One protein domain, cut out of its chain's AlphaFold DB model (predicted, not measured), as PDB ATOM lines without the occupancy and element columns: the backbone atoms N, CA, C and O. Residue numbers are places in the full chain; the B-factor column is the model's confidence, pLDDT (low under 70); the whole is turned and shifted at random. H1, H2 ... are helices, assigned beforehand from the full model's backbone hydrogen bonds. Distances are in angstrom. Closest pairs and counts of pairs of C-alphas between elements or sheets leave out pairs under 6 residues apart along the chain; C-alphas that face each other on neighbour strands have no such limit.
ATOM      1  N   PRO A  12     128.768 108.753 138.420       47.72
ATOM      2  CA  PRO A  12     127.814 109.667 137.802       47.72
ATOM      3  C   PRO A  12     128.414 110.327 136.553       47.72
ATOM      4  O   PRO A  12     129.581 110.737 136.596       47.72
ATOM      5  N   PRO A  13     127.658 110.449 135.446       47.19
ATOM      6  CA  PRO A  13     128.114 111.202 134.289       47.19
ATOM      7  C   PRO A  13     128.387 112.649 134.713       47.19
ATOM      8  O   PRO A  13     127.605 113.261 135.440       47.19
ATOM      9  N   THR A  14     129.508 113.199 134.250       49.47
ATOM     10  CA  THR A  14     130.046 114.511 134.663       49.47
ATOM     11  C   THR A  14     129.134 115.701 134.368       49.47
ATOM     12  O   THR A  14     129.388 116.804 134.849       49.47
ATOM     13  N   ASP A  15     128.078 115.466 133.596       50.53
ATOM     14  CA  ASP A  15     127.273 116.483 132.932       50.53
ATOM     15  C   ASP A  15     125.891 116.648 133.600       50.53
ATOM     16  O   ASP A  15     125.110 117.509 133.205       50.53
ATOM     17  N   THR A  16     125.584 115.857 134.638       53.38
ATOM     18  CA  THR A  16     124.375 116.014 135.461       53.38
ATOM     19  C   THR A  16     124.717 116.695 136.788       53.38
ATOM     20  O   THR A  16     125.065 116.040 137.772       53.38
ATOM     21  N   ALA A  17     124.611 118.023 136.814       67.62
ATOM     22  CA  ALA A  17     124.515 118.814 138.041       67.62
ATOM     23  C   ALA A  17     123.034 119.132 138.340       67.62
ATOM     24  O   ALA A  17     122.191 119.007 137.459       67.62
ATOM     25  N   GLY A  18     122.708 119.545 139.568       80.75
ATOM     26  CA  GLY A  18     121.340 119.940 139.934       80.75
ATOM     27  C   GLY A  18     120.495 118.832 140.575       80.75
ATOM     28  O   GLY A  18     121.013 117.832 141.084       80.75
ATOM     29  N   LEU A  19     119.175 119.039 140.609       88.00
ATOM     30  CA  LEU A  19     118.241 118.166 141.333       88.00
ATOM     31  C   LEU A  19     118.054 116.777 140.700       88.00
ATOM     32  O   LEU A  19     117.834 115.821 141.440       88.00
ATOM     33  N   ASP A  20     118.161 116.639 139.375       87.94
ATOM     34  CA  ASP A  20     118.021 115.341 138.690       87.94
ATOM     35  C   ASP A  20     119.132 114.358 139.095       87.94
ATOM     36  O   ASP A  20     118.859 113.196 139.399       87.94
ATOM     37  N   ALA A  21     120.366 114.845 139.241       86.62
ATOM     38  CA  ALA A  21     121.484 114.045 139.735       86.62
ATOM     39  C   ALA A  21     121.283 113.592 141.192       86.62
ATOM     40  O   ALA A  21     121.573 112.446 141.537       86.62
ATOM     41  N   ILE A  22     120.745 114.469 142.046       87.75
ATOM     42  CA  ILE A  22     120.393 114.128 143.433       87.75
ATOM     43  C   ILE A  22     119.300 113.055 143.444       87.75
ATOM     44  O   ILE A  22     119.452 112.031 144.110       87.75
ATOM     45  N   ALA A  23     118.229 113.255 142.672       89.19
ATOM     46  CA  ALA A  23     117.147 112.291 142.533       89.19
ATOM     47  C   ALA A  23     117.677 110.916 142.096       89.19
ATOM     48  O   ALA A  23     117.473 109.937 142.811       89.19
ATOM     49  N   ARG A  24     118.411 110.840 140.976       87.12
ATOM     50  CA  ARG A  24     118.900 109.579 140.388       87.12
ATOM     51  C   ARG A  24     119.973 108.879 141.208       87.12
ATOM     52  O   ARG A  24     119.829 107.688 141.452       87.12
ATOM     53  N   TYR A  25     121.030 109.587 141.600       84.69
ATOM     54  CA  TYR A  25     122.255 108.971 142.130       84.69
ATOM     55  C   TYR A  25     122.359 109.001 143.660       84.69
ATOM     56  O   TYR A  25     123.230 108.341 144.215       84.69
ATOM     57  N   THR A  26     121.505 109.766 144.356       87.75
ATOM     58  CA  THR A  26     121.473 109.799 145.837       87.75
ATOM     59  C   THR A  26     120.237 109.111 146.419       87.75
ATOM     60  O   THR A  26     120.313 108.559 147.514       87.75
ATOM     61  N   PHE A  27     119.106 109.139 145.706       87.12
ATOM     62  CA  PHE A  27     117.826 108.585 146.167       87.12
ATOM     63  C   PHE A  27     117.250 107.529 145.216       87.12
ATOM     64  O   PHE A  27     116.038 107.321 145.200       87.12
ATOM     65  N   ASP A  28     118.101 106.911 144.389       85.88
ATOM     66  CA  ASP A  28     117.752 105.873 143.408       85.88
ATOM     67  C   ASP A  28     116.529 106.220 142.534       85.88
ATOM     68  O   ASP A  28     115.837 105.346 142.018       85.88
ATOM     69  N   GLN A  29     116.237 107.509 142.341       86.94
ATOM     70  CA  GLN A  29     115.057 108.036 141.649       86.94
ATOM     71  C   GLN A  29     113.716 107.494 142.207       86.94
ATOM     72  O   GLN A  29     112.727 107.371 141.491       86.94
ATOM     73  N   PHE A  30     113.637 107.252 143.522       83.19
ATOM     74  CA  PHE A  30     112.350 107.150 144.236       83.19
ATOM     75  C   PHE A  30     111.568 108.471 144.260       83.19
ATOM     76  O   PHE A  30     110.385 108.487 144.583       83.19
ATOM     77  N   VAL A  31     112.228 109.581 143.929       87.62
ATOM     78  CA  VAL A  31     111.660 110.926 143.818       87.62
ATOM     79  C   VAL A  31     112.015 111.523 142.463       87.62
ATOM     80  O   VAL A  31     113.086 111.238 141.922       87.62
ATOM     81  N   SER A  32     111.134 112.365 141.926       89.12
ATOM     82  CA  SER A  32     111.420 113.180 140.744       89.12
ATOM     83  C   SER A  32     112.143 114.477 141.138       89.12
ATOM     84  O   SER A  32     112.066 114.923 142.290       89.12
ATOM     85  N   TYR A  33     112.857 115.108 140.200       89.69
ATOM     86  CA  TYR A  33     113.473 116.411 140.472       89.69
ATOM     87  C   TYR A  33     112.406 117.512 140.557       89.69
ATOM     88  O   TYR A  33     112.576 118.480 141.299       89.69
ATOM     89  N   GLU A  34     111.278 117.333 139.865       91.38
ATOM     90  CA  GLU A  34     110.093 118.182 139.918       91.38
ATOM     91  C   GLU A  34     109.462 118.184 141.316       91.38
ATOM     92  O   GLU A  34     109.154 119.254 141.846       91.38
ATOM     93  N   ASP A  35     109.324 117.018 141.954       90.94
ATOM     94  CA  ASP A  35     108.788 116.905 143.315       90.94
ATOM     95  C   ASP A  35     109.724 117.552 144.337       90.94
ATOM     96  O   ASP A  35     109.261 118.323 145.181       90.94
ATOM     97  N   ILE A  36     111.041 117.314 144.232       90.81
ATOM     98  CA  ILE A  36     112.036 117.990 145.082       90.81
ATOM     99  C   ILE A  36     111.968 119.510 144.863       90.81
ATOM    100  O   ILE A  36     111.928 120.268 145.832       90.81
ATOM    101  N   SER A  37     111.913 119.975 143.615       91.62
ATOM    102  CA  SER A  37     111.811 121.400 143.281       91.62
ATOM    103  C   SER A  37     110.569 122.036 143.916       91.62
ATOM    104  O   SER A  37     110.664 123.030 144.643       91.62
ATOM    105  N   LYS A  38     109.411 121.388 143.747       92.38
ATOM    106  CA  LYS A  38     108.101 121.821 144.243       92.38
ATOM    107  C   LYS A  38     108.047 121.949 145.764       92.38
ATOM    108  O   LYS A  38     107.606 122.984 146.259       92.38
ATOM    109  N   VAL A  39     108.505 120.944 146.519       93.00
ATOM    110  CA  VAL A  39     108.459 120.988 147.999       93.00
ATOM    111  C   VAL A  39     109.479 121.950 148.611       93.00
ATOM    112  O   VAL A  39     109.293 122.386 149.744       93.00
ATOM    113  N   ASN A  40     110.522 122.326 147.865       89.19
ATOM    114  CA  ASN A  40     111.498 123.344 148.271       89.19
ATOM    115  C   ASN A  40     111.184 124.750 147.723       89.19
ATOM    116  O   ASN A  40     111.923 125.690 148.010       89.19
ATOM    117  N   GLY A  41     110.108 124.916 146.942       91.44
ATOM    118  CA  GLY A  41     109.728 126.200 146.343       91.44
ATOM    119  C   GLY A  41     110.740 126.739 145.324       91.44
ATOM    120  O   GLY A  41     110.860 127.957 145.160       91.44
ATOM    121  N   LEU A  42     111.495 125.855 144.670       87.88
ATOM    122  CA  LEU A  42     112.523 126.229 143.702       87.88
ATOM    123  C   LEU A  42     111.877 126.618 142.365       87.88
ATOM    124  O   LEU A  42     110.906 126.016 141.914       87.88
ATOM    125  N   LYS A  43     112.399 127.682 141.747       83.00
ATOM    126  CA  LYS A  43     111.922 128.193 140.445       83.00
ATOM    127  C   LYS A  43     112.662 127.585 139.258       83.00
ATOM    128  O   LYS A  43     112.161 127.631 138.143       83.00
ATOM    129  N   ASP A  44     113.854 127.072 139.526       80.50
ATOM    130  CA  ASP A  44     114.785 126.477 138.585       80.50
ATOM    131  C   ASP A  44     115.395 125.260 139.298       80.50
ATOM    132  O   ASP A  44     115.779 125.363 140.467       80.50
ATOM    133  N   ALA A  45     115.385 124.103 138.638       75.44
ATOM    134  CA  ALA A  45     115.828 122.829 139.205       75.44
ATOM    135  C   ALA A  45     117.342 122.594 139.053       75.44
ATOM    136  O   ALA A  45     117.904 121.741 139.750       75.44
ATOM    137  N   ASP A  46     118.006 123.369 138.196       78.25
ATOM    138  CA  ASP A  46     119.445 123.265 137.953       78.25
ATOM    139  C   ASP A  46     120.237 124.183 138.903       78.25
ATOM    140  O   ASP A  46     121.418 123.960 139.180       78.25
ATOM    141  N   VAL A  47     119.571 125.188 139.486       78.62
ATOM    142  CA  VAL A  47     120.170 126.171 140.403       78.62
ATOM    143  C   VAL A  47     120.019 125.737 141.866       78.62
ATOM    144  O   VAL A  47     119.113 126.159 142.588       78.62
ATOM    145  N   ILE A  48     120.977 124.934 142.332       81.75
ATOM    146  CA  ILE A  48     121.162 124.590 143.752       81.75
ATOM    147  C   ILE A  48     122.502 125.113 144.280       81.75
ATOM    148  O   ILE A  48     123.527 125.044 143.607       81.75
ATOM    149  N   ASN A  49     122.508 125.636 145.507       82.31
ATOM    150  CA  ASN A  49     123.704 126.221 146.116       82.31
ATOM    151  C   ASN A  49     124.431 125.220 147.023       82.31
ATOM    152  O   ASN A  49     123.807 124.429 147.733       82.31
ATOM    153  N   ALA A  50     125.763 125.294 147.073       80.38
ATOM    154  CA  ALA A  50     126.548 124.494 148.010       80.38
ATOM    155  C   ALA A  50     126.133 124.787 149.467       80.38
ATOM    156  O   ALA A  50     126.058 125.941 149.887       80.38
ATOM    157  N   GLY A  51     125.849 123.736 150.242       81.19
ATOM    158  CA  GLY A  51     125.358 123.848 151.623       81.19
ATOM    159  C   GLY A  51     123.854 124.123 151.769       81.19
ATOM    160  O   GLY A  51     123.356 124.152 152.896       81.19
ATOM    161  N   GLN A  52     123.109 124.279 150.669       84.94
ATOM    162  CA  GLN A  52     121.649 124.375 150.693       84.94
ATOM    163  C   GLN A  52     121.035 123.080 151.243       84.94
ATOM    164  O   GLN A  52     121.391 121.975 150.832       84.94
ATOM    165  N   ARG A  53     120.096 123.213 152.184       87.44
ATOM    166  CA  ARG A  53     119.328 122.082 152.722       87.44
ATOM    167  C   ARG A  53     118.078 121.897 151.868       87.44
ATOM    168  O   ARG A  53     117.348 122.862 151.665       87.44
ATOM    169  N   LEU A  54     117.842 120.674 151.403       89.38
ATOM    170  CA  LEU A  54     116.677 120.306 150.602       89.38
ATOM    171  C   LEU A  54     115.787 119.341 151.390       89.38
ATOM    172  O   LEU A  54     116.282 118.397 152.007       89.38
ATOM    173  N   TRP A  55     114.478 119.570 151.357       91.81
ATOM    174  CA  TRP A  55     113.472 118.586 151.746       91.81
ATOM    175  C   TRP A  55     113.290 117.581 150.606       91.81
ATOM    176  O   TRP A  55     113.053 117.986 149.469       91.81
ATOM    177  N   ILE A  56     113.410 116.286 150.890       92.00
ATOM    178  CA  ILE A  56     113.315 115.224 149.881       92.00
ATOM    179  C   ILE A  56     112.021 114.439 150.137       92.00
ATOM    180  O   ILE A  56     111.914 113.795 151.184       92.00
ATOM    181  N   PRO A  57     111.022 114.501 149.237       88.81
ATOM    182  CA  PRO A  57     109.693 113.953 149.483       88.81
ATOM    183  C   PRO A  57     109.636 112.465 149.113       88.81
ATOM    184  O   PRO A  57     108.963 112.088 148.159       88.81
ATOM    185  N   LEU A  58     110.382 111.623 149.838       85.19
ATOM    186  CA  LEU A  58     110.396 110.177 149.591       85.19
ATOM    187  C   LEU A  58     108.969 109.590 149.652       85.19
ATOM    188  O   LEU A  58     108.213 109.941 150.566       85.19
ATOM    189  N   PRO A  59     108.600 108.693 148.717       78.75
ATOM    190  CA  PRO A  59     107.277 108.091 148.682       78.75
ATOM    191  C   PRO A  59     107.059 107.251 149.941       78.75
ATOM    192  O   PRO A  59     107.827 106.342 150.253       78.75
TER     193      PRO A  59
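What this domain is: This is residues 12 to 59 of the 262 residues of an uncharacterized protein of Asparagus officinalis (UniProt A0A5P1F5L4). The model has little regular structure: two short helices, H1 then H2, make a corner near their first residues, and a long loop, residues 40 to 59, arches away from H2 and folds back past it. The printed part has 48 residues, 15 of them in the two named helices, with no named strand; its class is all helix. It is compact, with a radius of gyration of the C-alphas of 10.0 A, and rounded, spanning 26 by 24 by 17 A.

How they stand to each other: H1, residues 19 to 26, and H2, residues 33 to 39, touch, and their closest C-alphas, those of Asp 20 and Tyr 33, are 5.0 A apart. Their lines are only just about perpendicular, at 72 degrees. In both helices every O i to N i+4 pair is within hydrogen-bond range.

Where its parts are: H1 begins at C-alpha 19, (118.241, 118.166, 141.333), and measures 10.0 A from first to last C-alpha. H2 measures 10.1 A and ends at C-alpha 39, (108.459, 120.988, 147.999).

The domain as a whole: The C-alphas farthest apart, those of Thr 14 and Pro 59, are 27.5 A apart. The printed part has no cut, and the link from H1 to H2 is short. Residues 12 to 17 are under pLDDT 70.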